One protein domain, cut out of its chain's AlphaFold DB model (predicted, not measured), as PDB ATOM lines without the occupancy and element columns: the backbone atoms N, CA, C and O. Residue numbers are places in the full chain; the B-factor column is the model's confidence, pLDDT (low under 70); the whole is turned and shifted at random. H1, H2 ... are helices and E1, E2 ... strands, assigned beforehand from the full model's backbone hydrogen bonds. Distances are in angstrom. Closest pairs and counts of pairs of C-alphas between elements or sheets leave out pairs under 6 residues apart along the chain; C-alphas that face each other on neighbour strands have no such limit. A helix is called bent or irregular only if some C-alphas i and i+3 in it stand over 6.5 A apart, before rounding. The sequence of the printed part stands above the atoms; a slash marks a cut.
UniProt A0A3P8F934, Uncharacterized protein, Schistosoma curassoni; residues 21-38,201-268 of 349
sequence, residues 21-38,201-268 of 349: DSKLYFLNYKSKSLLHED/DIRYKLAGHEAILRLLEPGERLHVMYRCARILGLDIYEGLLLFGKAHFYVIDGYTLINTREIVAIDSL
ATOM      1  N   ASP A  21      40.581 -26.879 -23.798       43.28
ATOM      2  CA  ASP A  21      39.157 -27.195 -23.903       43.28
ATOM      3  C   ASP A  21      38.913 -28.684 -24.209       43.28
ATOM      4  O   ASP A  21      37.815 -29.063 -24.615       43.28
ATOM      5  N   SER A  22      39.926 -29.549 -24.060       41.88
ATOM      6  CA  SER A  22      39.746 -30.992 -24.243       41.88
ATOM      7  C   SER A  22      38.836 -31.534 -23.140       41.88
ATOM      8  O   SER A  22      39.258 -31.667 -21.990       41.88
ATOM      9  N   LYS A  23      37.585 -31.830 -23.493       47.47
ATOM     10  CA  LYS A  23      36.619 -32.493 -22.618       47.47
ATOM     11  C   LYS A  23      36.759 -34.007 -22.763       47.47
ATOM     12  O   LYS A  23      36.814 -34.522 -23.876       47.47
ATOM     13  N   LEU A  24      36.855 -34.691 -21.628       43.72
ATOM     14  CA  LEU A  24      36.855 -36.145 -21.525       43.72
ATOM     15  C   LEU A  24      35.398 -36.604 -21.437       43.72
ATOM     16  O   LEU A  24      34.714 -36.262 -20.478       43.72
ATOM     17  N   TYR A  25      34.924 -37.348 -22.435       49.31
ATOM     18  CA  TYR A  25      33.577 -37.913 -22.418       49.31
ATOM     19  C   TYR A  25      33.653 -39.411 -22.136       49.31
ATOM     20  O   TYR A  25      34.283 -40.163 -22.881       49.31
ATOM     21  N   PHE A  26      32.981 -39.845 -21.072       47.91
ATOM     22  CA  PHE A  26      32.746 -41.255 -20.796       47.91
ATOM     23  C   PHE A  26      31.343 -41.606 -21.293       47.91
ATOM     24  O   PHE A  26      30.344 -41.092 -20.789       47.91
ATOM     25  N   LEU A  27      31.242 -42.455 -22.313       43.41
ATOM     26  CA  LEU A  27      29.949 -42.880 -22.840       43.41
ATOM     27  C   LEU A  27      29.586 -44.253 -22.269       43.41
ATOM     28  O   LEU A  27      30.275 -45.238 -22.519       43.41
ATOM     29  N   ASN A  28      28.483 -44.332 -21.521       45.34
ATOM     30  CA  ASN A  28      27.946 -45.612 -21.066       45.34
ATOM     31  C   ASN A  28      26.993 -46.185 -22.123       45.34
ATOM     32  O   ASN A  28      25.860 -45.726 -22.295       45.34
ATOM     33  N   TYR A  29      27.449 -47.224 -22.818       37.62
ATOM     34  CA  TYR A  29      26.724 -47.825 -23.936       37.62
ATOM     35  C   TYR A  29      25.383 -48.472 -23.541       37.62
ATOM     36  O   TYR A  29      24.462 -48.522 -24.356       37.62
ATOM     37  N   LYS A  30      25.205 -48.914 -22.287       36.59
ATOM     38  CA  LYS A  30      23.935 -49.529 -21.856       36.59
ATOM     39  C   LYS A  30      22.815 -48.510 -21.667       36.59
ATOM     40  O   LYS A  30      21.653 -48.849 -21.870       36.59
ATOM     41  N   SER A  31      23.149 -47.278 -21.290       40.88
ATOM     42  CA  SER A  31      22.163 -46.235 -20.993       40.88
ATOM     43  C   SER A  31      22.005 -45.198 -22.104       40.88
ATOM     44  O   SER A  31      21.098 -44.375 -22.014       40.88
ATOM     45  N   LYS A  32      22.865 -45.215 -23.141       40.25
ATOM     46  CA  LYS A  32      22.952 -44.160 -24.176       40.25
ATOM     47  C   LYS A  32      23.055 -42.749 -23.577       40.25
ATOM     48  O   LYS A  32      22.634 -41.772 -24.189       40.25
ATOM     49  N   SER A  33      23.588 -42.657 -22.363       40.50
ATOM     50  CA  SER A  33      23.732 -41.414 -21.623       40.50
ATOM     51  C   SER A  33      25.216 -41.081 -21.538       40.50
ATOM     52  O   SER A  33      26.035 -41.947 -21.213       40.50
ATOM     53  N   LEU A  34      25.559 -39.834 -21.865       46.66
ATOM     54  CA  LEU A  34      26.857 -39.266 -21.524       46.66
ATOM     55  C   LEU A  34      26.982 -39.322 -20.000       46.66
ATOM     56  O   LEU A  34      26.171 -38.717 -19.298       46.66
ATOM     57  N   LEU A  35      27.975 -40.049 -19.489       44.47
ATOM     58  CA  LEU A  35      28.349 -39.931 -18.087       44.47
ATOM     59  C   LEU A  35      29.029 -38.568 -17.953       44.47
ATOM     60  O   LEU A  35      30.221 -38.421 -18.217       44.47
ATOM     61  N   HIS A  36      28.240 -37.544 -17.627       41.31
ATOM     62  CA  HIS A  36      28.771 -36.262 -17.195       41.31
ATOM     63  C   HIS A  36      29.298 -36.450 -15.775       41.31
ATOM     64  O   HIS A  36      28.634 -36.123 -14.798       41.31
ATOM     65  N   GLU A  37      30.471 -37.054 -15.644       45.75
ATOM     66  CA  GLU A  37      31.209 -36.958 -14.397       45.75
ATOM     67  C   GLU A  37      31.882 -35.585 -14.417       45.75
ATOM     68  O   GLU A  37      32.685 -35.291 -15.304       45.75
ATOM     69  N   ASP A  38      31.489 -34.717 -13.481       41.03
ATOM     70  CA  ASP A  38      32.089 -33.403 -13.222       41.03
ATOM     71  C   ASP A  38      33.526 -33.558 -12.697       41.03
ATOM     72  O   ASP A  38      33.900 -33.070 -11.632       41.03
ATOM     73  N   ASP A 201      33.717 -61.271 -44.551       63.44
ATOM     74  CA  ASP A 201      34.801 -60.670 -43.757       63.44
ATOM     75  C   ASP A 201      34.916 -59.150 -43.971       63.44
ATOM     76  O   ASP A 201      34.941 -58.367 -43.019       63.44
ATOM     77  N   ILE A 202      34.899 -58.704 -45.234       67.62
ATOM     78  CA  ILE A 202      34.937 -57.273 -45.571       67.62
ATOM     79  C   ILE A 202      33.692 -56.562 -45.020       67.62
ATOM     80  O   ILE A 202      33.794 -55.470 -44.459       67.62
ATOM     81  N   ARG A 203      32.511 -57.181 -45.122       67.75
ATOM     82  CA  ARG A 203      31.264 -56.618 -44.589       67.75
ATOM     83  C   ARG A 203      31.310 -56.474 -43.065       67.75
ATOM     84  O   ARG A 203      30.867 -55.443 -42.562       67.75
ATOM     85  N   TYR A 204      31.862 -57.450 -42.342       66.94
ATOM     86  CA  TYR A 204      32.027 -57.383 -40.886       66.94
ATOM     87  C   TYR A 204      33.031 -56.302 -40.470       66.94
ATOM     88  O   TYR A 204      32.733 -55.511 -39.572       66.94
ATOM     89  N   LYS A 205      34.164 -56.185 -41.176       65.75
ATOM     90  CA  LYS A 205      35.155 -55.120 -40.957       65.75
ATOM     91  C   LYS A 205      34.545 -53.728 -41.128       65.75
ATOM     92  O   LYS A 205      34.744 -52.847 -40.288       65.75
ATOM     93  N   LEU A 206      33.777 -53.532 -42.204       67.44
ATOM     94  CA  LEU A 206      33.092 -52.266 -42.463       67.44
ATOM     95  C   LEU A 206      32.014 -51.990 -41.410       67.44
ATOM     96  O   LEU A 206      31.859 -50.843 -41.001       67.44
ATOM     97  N   ALA A 207      31.307 -53.018 -40.932       76.75
ATOM     98  CA  ALA A 207      30.252 -52.860 -39.936       76.75
ATOM     99  C   ALA A 207      30.777 -52.343 -38.587       76.75
ATOM    100  O   ALA A 207      30.152 -51.461 -37.999       76.75
ATOM    101  N   GLY A 208      31.919 -52.852 -38.110       80.56
ATOM    102  CA  GLY A 208      32.526 -52.407 -36.851       80.56
ATOM    103  C   GLY A 208      33.034 -50.967 -36.920       80.56
ATOM    104  O   GLY A 208      32.711 -50.150 -36.057       80.56
ATOM    105  N   HIS A 209      33.765 -50.631 -37.983       83.69
ATOM    106  CA  HIS A 209      34.254 -49.270 -38.213       83.69
ATOM    107  C   HIS A 209      33.106 -48.257 -38.324       83.69
ATOM    108  O   HIS A 209      33.104 -47.229 -37.650       83.69
ATOM    109  N   GLU A 210      32.091 -48.579 -39.120       85.69
ATOM    110  CA  GLU A 210      30.916 -47.735 -39.307       85.69
ATOM    111  C   GLU A 210      30.091 -47.593 -38.013       85.69
ATOM    112  O   GLU A 210      29.551 -46.523 -37.730       85.69
ATOM    113  N   ALA A 211      30.005 -48.644 -37.189       85.06
ATOM    114  CA  ALA A 211      29.359 -48.562 -35.881       85.06
ATOM    115  C   ALA A 211      30.069 -47.563 -34.958       85.06
ATOM    116  O   ALA A 211      29.391 -46.771 -34.307       85.06
ATOM    117  N   ILE A 212      31.406 -47.554 -34.944       86.56
ATOM    118  CA  ILE A 212      32.187 -46.590 -34.161       86.56
ATOM    119  C   ILE A 212      32.002 -45.167 -34.679       86.56
ATOM    120  O   ILE A 212      31.769 -44.272 -33.871       86.56
ATOM    121  N   LEU A 213      32.050 -44.940 -35.995       86.38
ATOM    122  CA  LEU A 213      31.893 -43.596 -36.563       86.38
ATOM    123  C   LEU A 213      30.561 -42.937 -36.178       86.38
ATOM    124  O   LEU A 213      30.522 -41.730 -35.959       86.38
ATOM    125  N   ARG A 214      29.486 -43.720 -36.025       86.94
ATOM    126  CA  ARG A 214      28.172 -43.221 -35.573       86.94
ATOM    127  C   ARG A 214      28.134 -42.781 -34.110       86.94
ATOM    128  O   ARG A 214      27.177 -42.122 -33.715       86.94
ATOM    129  N   LEU A 215      29.121 -43.177 -33.308       85.69
ATOM    130  CA  LEU A 215      29.250 -42.773 -31.906       85.69
ATOM    131  C   LEU A 215      30.043 -41.472 -31.744       85.69
ATOM    132  O   LEU A 215      30.036 -40.894 -30.659       85.69
ATOM    133  N   LEU A 216      30.751 -41.040 -32.788       87.75
ATOM    134  CA  LEU A 216      31.575 -39.838 -32.752       87.75
ATOM    135  C   LEU A 216      30.746 -38.602 -33.096       87.75
ATOM    136  O   LEU A 216      29.707 -38.687 -33.754       87.75
ATOM    137  N   GLU A 217      31.247 -37.435 -32.695       85.81
ATOM    138  CA  GLU A 217      30.696 -36.165 -33.164       85.81
ATOM    139  C   GLU A 217      30.732 -36.093 -34.706       85.81
ATOM    140  O   GLU A 217      31.727 -36.500 -35.323       85.81
ATOM    141  N   PRO A 218      29.679 -35.573 -35.368       84.56
ATOM    142  CA  PRO A 218      29.651 -35.464 -36.821       84.56
ATOM    143  C   PRO A 218      30.860 -34.693 -37.369       84.56
ATOM    144  O   PRO A 218      31.150 -33.570 -36.958       84.56
ATOM    145  N   GLY A 219      31.558 -35.288 -38.337       83.19
ATOM    146  CA  GLY A 219      32.755 -34.696 -38.945       83.19
ATOM    147  C   GLY A 219      34.052 -34.915 -38.157       83.19
ATOM    148  O   GLY A 219      35.107 -34.428 -38.577       83.19
ATOM    149  N   GLU A 220      34.013 -35.661 -37.052       83.56
ATOM    150  CA  GLU A 220      35.222 -36.116 -36.375       83.56
ATOM    151  C   GLU A 220      36.010 -37.089 -37.268       83.56
ATOM    152  O   GLU A 220      35.457 -38.011 -37.869       83.56
ATOM    153  N   ARG A 221      37.331 -36.897 -37.344       84.62
ATOM    154  CA  ARG A 221      38.248 -37.799 -38.055       84.62
ATOM    155  C   ARG A 221      39.209 -38.427 -37.060       84.62
ATOM    156  O   ARG A 221      39.952 -37.704 -36.397       84.62
ATOM    157  N   LEU A 222      39.203 -39.755 -36.982       86.56
ATOM    158  CA  LEU A 222      40.123 -40.512 -36.138       86.56
ATOM    159  C   LEU A 222      41.537 -40.483 -36.724       86.56
ATOM    160  O   LEU A 222      41.730 -40.730 -37.912       86.56
ATOM    161  N   HIS A 223      42.520 -40.176 -35.882       85.38
ATOM    162  CA  HIS A 223      43.937 -40.175 -36.237       85.38
ATOM    163  C   HIS A 223      44.657 -41.411 -35.699       85.38
ATOM    164  O   HIS A 223      45.461 -42.010 -36.405       85.38
ATOM    165  N   VAL A 224      44.369 -41.790 -34.449       87.38
ATOM    166  CA  VAL A 224      45.013 -42.929 -33.783       87.38
ATOM    167  C   VAL A 224      44.002 -43.666 -32.915       87.38
ATOM    168  O   VAL A 224      43.105 -43.055 -32.338       87.38
ATOM    169  N   MET A 225      44.171 -44.980 -32.806       91.12
ATOM    170  CA  MET A 225      43.358 -45.859 -31.976       91.12
ATOM    171  C   MET A 225      44.259 -46.788 -31.167       91.12
ATOM    172  O   MET A 225      45.206 -47.363 -31.701       91.12
ATOM    173  N   TYR A 226      43.923 -46.966 -29.895       92.69
ATOM    174  CA  TYR A 226      44.590 -47.888 -28.987       92.69
ATOM    175  C   TYR A 226      43.568 -48.805 -28.333       92.69
ATOM    176  O   TYR A 226      42.458 -48.390 -28.016       92.69
ATOM    177  N   ARG A 227      43.968 -50.048 -28.074       93.88
ATOM    178  CA  ARG A 227      43.250 -50.904 -27.131       93.88
ATOM    179  C   ARG A 227      43.437 -50.314 -25.728       93.88
ATOM    180  O   ARG A 227      44.566 -50.006 -25.351       93.88
ATOM    181  N   CYS A 228      42.357 -50.132 -24.973       94.12
ATOM    182  CA  CYS A 228      42.414 -49.669 -23.584       94.12
ATOM    183  C   CYS A 228      41.453 -50.448 -22.679       94.12
ATOM    184  O   CYS A 228      40.504 -51.064 -23.151       94.12
ATOM    185  N   ALA A 229      41.665 -50.385 -21.368       92.69
ATOM    186  CA  ALA A 229      40.707 -50.886 -20.394       92.69
ATOM    187  C   ALA A 229      40.411 -49.801 -19.363       92.69
ATOM    188  O   ALA A 229      41.329 -49.195 -18.807       92.69
ATOM    189  N   ARG A 230      39.127 -49.559 -19.117       92.06
ATOM    190  CA  ARG A 230      38.653 -48.654 -18.079       92.06
ATOM    191  C   ARG A 230      38.459 -49.439 -16.789       92.06
ATOM    192  O   ARG A 230      37.780 -50.461 -16.776       92.06
ATOM    193  N   ILE A 231      39.074 -48.955 -15.716       89.75
ATOM    194  CA  ILE A 231      39.041 -49.594 -14.399       89.75
ATOM    195  C   ILE A 231      38.098 -48.787 -13.508       89.75
ATOM    196  O   ILE A 231      38.298 -47.588 -13.326       89.75
ATOM    197  N   LEU A 232      37.072 -49.440 -12.961       86.44
ATOM    198  CA  LEU A 232      36.132 -48.861 -12.001       86.44
ATOM    199  C   LEU A 232      36.071 -49.756 -10.763       86.44
ATOM    200  O   LEU A 232      35.428 -50.803 -10.764       86.44
ATOM    201  N   GLY A 233      36.757 -49.359  -9.692       91.19
ATOM    202  CA  GLY A 233      36.908 -50.220  -8.520       91.19
ATOM    203  C   GLY A 233      37.623 -51.525  -8.888       91.19
ATOM    204  O   GLY A 233      38.786 -51.495  -9.284       91.19
ATOM    205  N   LEU A 234      36.928 -52.660  -8.750       85.88
ATOM    206  CA  LEU A 234      37.423 -53.988  -9.149       85.88
ATOM    207  C   LEU A 234      36.939 -54.421 -10.542       85.88
ATOM    208  O   LEU A 234      37.358 -55.471 -11.029       85.88
ATOM    209  N   ASP A 235      36.056 -53.642 -11.168       84.25
ATOM    210  CA  ASP A 235      35.514 -53.942 -12.485       84.25
ATOM    211  C   ASP A 235      36.438 -53.408 -13.585       84.25
ATOM    212  O   ASP A 235      36.990 -52.305 -13.497       84.25
ATOM    213  N   ILE A 236      36.597 -54.205 -14.642       86.56
ATOM    214  CA  ILE A 236      37.433 -53.896 -15.804       86.56
ATOM    215  C   ILE A 236      36.545 -53.925 -17.044       86.56
ATOM    216  O   ILE A 236      35.896 -54.931 -17.330       86.56
ATOM    217  N   TYR A 237      36.550 -52.827 -17.794       89.12
ATOM    218  CA  TYR A 237      35.819 -52.676 -19.045       89.12
ATOM    219  C   TYR A 237      36.816 -52.481 -20.182       89.12
ATOM    220  O   TYR A 237      37.429 -51.423 -20.311       89.12
ATOM    221  N   GLU A 238      37.024 -53.518 -20.989       91.00
ATOM    222  CA  GLU A 238      37.875 -53.419 -22.176       91.00
ATOM    223  C   GLU A 238      37.193 -52.619 -23.286       91.00
ATOM    224  O   GLU A 238      35.972 -52.664 -23.451       91.00
ATOM    225  N   GLY A 239      38.000 -51.896 -24.055       92.88
ATOM    226  CA  GLY A 239      37.526 -50.944 -25.041       92.88
ATOM    227  C   GLY A 239      38.617 -50.392 -25.955       92.88
ATOM    228  O   GLY A 239      39.753 -50.879 -26.019       92.88
ATOM    229  N   LEU A 240      38.259 -49.321 -26.653       93.69
ATOM    230  CA  LEU A 240      39.131 -48.565 -27.540       93.69
ATOM    231  C   LEU A 240      39.270 -47.122 -27.057       93.69
ATOM    232  O   LEU A 240      38.277 -46.459 -26.764       93.69
ATOM    233  N   LEU A 241      40.507 -46.633 -27.043       94.94
ATOM    234  CA  LEU A 241      40.849 -45.228 -26.875       94.94
ATOM    235  C   LEU A 241      41.134 -44.636 -28.256       94.94
ATOM    236  O   LEU A 241      42.106 -45.008 -28.915       94.94
ATOM    237  N   LEU A 242      40.287 -43.711 -28.687       93.50
ATOM    238  CA  LEU A 242      40.334 -43.092 -30.006       93.50
ATOM    239  C   LEU A 242      40.755 -41.633 -29.886       93.50
ATOM    240  O   LEU A 242      40.162 -40.882 -29.119       93.50
ATOM    241  N   PHE A 243      41.731 -41.214 -30.684       91.50
ATOM    242  CA  PHE A 243      42.135 -39.819 -30.812       91.50
ATOM    243  C   PHE A 243      41.570 -39.251 -32.105       91.50
ATOM    244  O   PHE A 243      42.019 -39.602 -33.198       91.50
ATOM    245  N   GLY A 244      40.578 -38.381 -31.971       88.31
ATOM    246  CA  GLY A 244      40.075 -37.545 -33.045       88.31
ATOM    247  C   GLY A 244      40.930 -36.293 -33.258       88.31
ATOM    248  O   GLY A 244      41.992 -36.103 -32.658       88.31
ATOM    249  N   LYS A 245      40.450 -35.402 -34.122       84.88
ATOM    250  CA  LYS A 245      41.051 -34.089 -34.375       84.88
ATOM    251  C   LYS A 245      40.821 -33.130 -33.206       84.88
ATOM    252  O   LYS A 245      41.711 -32.337 -32.896       84.88
ATOM    253  N   ALA A 246      39.625 -33.156 -32.623       84.94
ATOM    254  CA  ALA A 246      39.214 -32.240 -31.558       84.94
ATOM    255  C   ALA A 246      38.976 -32.958 -30.227       84.94
ATOM    256  O   ALA A 246      39.240 -32.388 -29.166       84.94
ATOM    257  N   HIS A 247      38.528 -34.211 -30.292       87.00
ATOM    258  CA  HIS A 247      38.120 -34.990 -29.132       87.00
ATOM    259  C   HIS A 247      38.900 -36.291 -29.035       87.00
ATOM    260  O   HIS A 247      39.527 -36.745 -29.991       87.00
ATOM    261  N   PHE A 248      38.824 -36.915 -27.873       91.44
ATOM    262  CA  PHE A 248      39.229 -38.294 -27.703       91.44
ATOM    263  C   PHE A 248      38.095 -39.060 -27.026       91.44
ATOM    264  O   PHE A 248      37.304 -38.481 -26.281       91.44
ATOM    265  N   TYR A 249      38.001 -40.348 -27.327       93.12
ATOM    266  CA  TYR A 249      36.856 -41.178 -26.978       93.12
ATOM    267  C   TYR A 249      37.343 -42.461 -26.321       93.12
ATOM    268  O   TYR A 249      38.294 -43.071 -26.805       93.12
ATOM    269  N   VAL A 250      36.679 -42.883 -25.246       93.69
ATOM    270  CA  VAL A 250      36.835 -44.221 -24.664       93.69
ATOM    271  C   VAL A 250      35.546 -44.983 -24.931       93.69
ATOM    272  O   VAL A 250      34.481 -44.564 -24.478       93.69
ATOM    273  N   ILE A 251      35.636 -46.068 -25.699       92.44
ATOM    274  CA  ILE A 251      34.484 -46.870 -26.118       92.44
ATOM    275  C   ILE A 251      34.663 -48.299 -25.618       92.44
ATOM    276  O   ILE A 251      35.496 -49.037 -26.141       92.44
ATOM    277  N   ASP A 252      33.865 -48.691 -24.629       92.50
ATOM    278  CA  ASP A 252      33.890 -50.048 -24.080       92.50
ATOM    279  C   ASP A 252      33.217 -51.062 -25.019       92.50
ATOM    280  O   ASP A 252      32.351 -50.718 -25.826       92.50
ATOM    281  N   GLY A 253      33.571 -52.339 -24.871       89.31
ATOM    282  CA  GLY A 253      32.944 -53.450 -25.589       89.31
ATOM    283  C   GLY A 253      33.470 -53.662 -27.008       89.31
ATOM    284  O   GLY A 253      32.983 -54.549 -27.706       89.31
ATOM    285  N   TYR A 254      34.478 -52.899 -27.429       91.12
ATOM    286  CA  TYR A 254      35.153 -53.053 -28.715       91.12
ATOM    287  C   TYR A 254      36.641 -53.316 -28.523       91.12
ATOM    288  O   TYR A 254      37.260 -52.836 -27.578       91.12
ATOM    289  N   THR A 255      37.229 -54.066 -29.447       90.88
ATOM    290  CA  THR A 255      38.667 -54.329 -29.467       90.88
ATOM    291  C   THR A 255      39.196 -54.301 -30.895       90.88
ATOM    292  O   THR A 255      38.438 -54.322 -31.867       90.88
ATOM    293  N   LEU A 256      40.519 -54.240 -30.999       89.06
ATOM    294  CA  LEU A 256      41.248 -54.352 -32.250       89.06
ATOM    295  C   LEU A 256      41.859 -55.752 -32.323       89.06
ATOM    296  O   LEU A 256      42.669 -56.109 -31.466       89.06
ATOM    297  N   ILE A 257      41.480 -56.537 -33.329       85.06
ATOM    298  CA  ILE A 257      42.122 -57.834 -33.600       85.06
ATOM    299  C   ILE A 257      43.392 -57.651 -34.446       85.06
ATOM    300  O   ILE A 257      43.634 -56.575 -34.992       85.06
ATOM    301  N   ASN A 258      44.219 -58.694 -34.577       81.62
ATOM    302  CA  ASN A 258      45.528 -58.632 -35.252       81.62
ATOM    303  C   ASN A 258      45.458 -58.103 -36.696       81.62
ATOM    304  O   ASN A 258      46.390 -57.454 -37.161       81.62
ATOM    305  N   THR A 259      44.336 -58.319 -37.385       80.44
ATOM    306  CA  THR A 259      44.054 -57.796 -38.735       80.44
ATOM    307  C   THR A 259      43.740 -56.291 -38.759       80.44
ATOM    308  O   THR A 259      43.388 -55.743 -39.807       80.44
ATOM    309  N   ARG A 260      43.886 -55.607 -37.615       80.50
ATOM    310  CA  ARG A 260      43.540 -54.197 -37.375       80.50
ATOM    311  C   ARG A 260      42.063 -53.894 -37.621       80.50
ATOM    312  O   ARG A 260      41.703 -52.794 -38.031       80.50
ATOM    313  N   GLU A 261      41.205 -54.875 -37.369       86.31
ATOM    314  CA  GLU A 261      39.758 -54.738 -37.526       86.31
ATOM    315  C   GLU A 261      39.098 -54.451 -36.190       86.31
ATOM    316  O   GLU A 261      39.445 -55.047 -35.168       86.31
ATOM    317  N   ILE A 262      38.153 -53.514 -36.213       89.00
ATOM    318  CA  ILE A 262      37.352 -53.173 -35.047       89.00
ATOM    319  C   ILE A 262      36.224 -54.187 -34.952       89.00
ATOM    320  O   ILE A 262      35.400 -54.289 -35.860       89.00
ATOM    321  N   VAL A 263      36.172 -54.904 -33.836       88.38
ATOM    322  CA  VAL A 263      35.160 -55.930 -33.589       88.38
ATOM    323  C   VAL A 263      34.595 -55.745 -32.186       88.38
ATOM    324  O   VAL A 263      35.311 -55.349 -31.263       88.38
ATOM    325  N   ALA A 264      33.299 -56.010 -32.021       88.06
ATOM    326  CA  ALA A 264      32.694 -56.045 -30.697       88.06
ATOM    327  C   ALA A 264      33.203 -57.278 -29.938       88.06
ATOM    328  O   ALA A 264      33.184 -58.388 -30.473       88.06
ATOM    329  N   ILE A 265      33.627 -57.093 -28.692       86.56
ATOM    330  CA  ILE A 265      34.242 -58.138 -27.864       86.56
ATOM    331  C   ILE A 265      33.299 -59.339 -27.719       86.56
ATOM    332  O   ILE A 265      33.714 -60.474 -27.927       86.56
ATOM    333  N   ASP A 266      32.008 -59.087 -27.485       83.31
ATOM    334  CA  ASP A 266      30.985 -60.132 -27.328       83.31
ATOM    335  C   ASP A 266      30.695 -60.920 -28.622       83.31
ATOM    336  O   ASP A 266      30.049 -61.966 -28.583       83.31
ATOM    337  N   SER A 267      31.141 -60.413 -29.778       82.81
ATOM    338  CA  SER A 267      30.939 -61.040 -31.092       82.81
ATOM    339  C   SER A 267      32.147 -61.832 -31.589       82.81
ATOM    340  O   SER A 267      32.062 -62.473 -32.637       82.81
ATOM    341  N   LEU A 268      33.268 -61.798 -30.859       78.56
ATOM    342  CA  LEU A 268      34.452 -62.555 -31.238       78.56
ATOM    343  C   LEU A 268      34.164 -64.059 -31.126       78.56
ATOM    344  O   LEU A 268      33.702 -64.532 -30.083       78.56
TER     345      LEU A 268
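Overview. This is residues 21 to 38 and 201 to 268 of the 349 residues of an uncharacterized protein of Schistosoma curassoni (UniProt A0A3P8F934). A long, bent hairpin of strands E3 and E4 makes, with E5 beside E4, a three-stranded antiparallel slab, and the chain runs on from E5 into a small second hairpin, E6 and E7, with helix H1 packed on E7. A further hairpin, E1 and E2, low in confidence, meets the E5 side of the slab only at a point. The printed part has 86 residues with one named helix and seven named strands, in the order E1 E2 H1 E3 E4 E5 E6 E7, and its class is mixed, helices and strands. The larger sheet is mixed and runs E2 E1 E5 E4 E3; the smaller, E6 E7, is antiparallel. The whole is compact, with a radius of gyration of the C-alphas of 13.0 A, and spans 41 by 34 by 21 A.

Along the chain. Start at Asp 21 and go on to C-alpha 25 at (33.577, -37.913, -22.418), where E1 begins; it covers residues 25 to 28 and is 9.6 A long. E2 follows at residues 33 to 35, 6.0 A long. Past the cut, find C-alpha 201 at (34.801, -60.670, -43.757), from which H1 runs through residues 201 to 213 over 18.8 A. Next look at E3, residues 224 to 232, 24.3 A long, which bends by 56 degrees at residue 227. E4, residues 235 to 243, is 24.1 A long and bends by 53 degrees at residue 238. E5 takes residues 248 to 252 and is 13.4 A long. E6, residues 254 to 256, is 7.2 A long, and E7, residues 262 to 264, is 7.0 A long and ends at C-alpha 264, at (32.694, -56.045, -30.697).

Arrangement. Begin with the larger sheet, strongly twisted but only just, its C-alphas lying up to 4.5 A off its best plane; E2 and E3 are its edge strands. E1 and E2 are an antiparallel hairpin at 129 degrees, where you find N 35 and O 26 at 2.9 A, within hydrogen-bond range. E1 and E5 meet only at a point. E3, E4 and E5 form a meander, each strand the antiparallel neighbour of the one before. In the hairpin of E3 and E4, at 154 degrees, look for N 226 and O 241, 2.8 A, and N 237 and O 230, 2.9 A. In the hairpin of E4 and E5, at 145 degrees, N 242 and O 249 are 2.8 A apart. E5 and E6 meet only through their link. The closest C-alphas of E4 and E6 are those of Gly 239 and Tyr 254, 4.9 A apart. E6 and E7 are an antiparallel hairpin at 143 degrees, with N 255 and O 263 at 2.9 A. H1 is not on the larger sheet; its closest C-alpha to E7 is that of Gly 208, 5.2 A from that of Ile 262. In H1 every O i to N i+4 pair is within hydrogen-bond range. H1 and E5 are apart, but only just, with 8.4 A between their closest C-alphas.

Size, cuts and confidence. Residues 39 to 200 are not printed, and C-alphas 38 and 201, on either side of that cut, are 41.0 A apart, the two farthest apart in the domain. From the C-alpha of Asp 21 to that of Leu 268 is 36.4 A. Of the links that are printed whole, H1 to E3 is short and the others are tight. In the B-factor column the mean pLDDT of the printed part is 76.8; residues 21 to 38 and 201 to 206 are under 70 in this model.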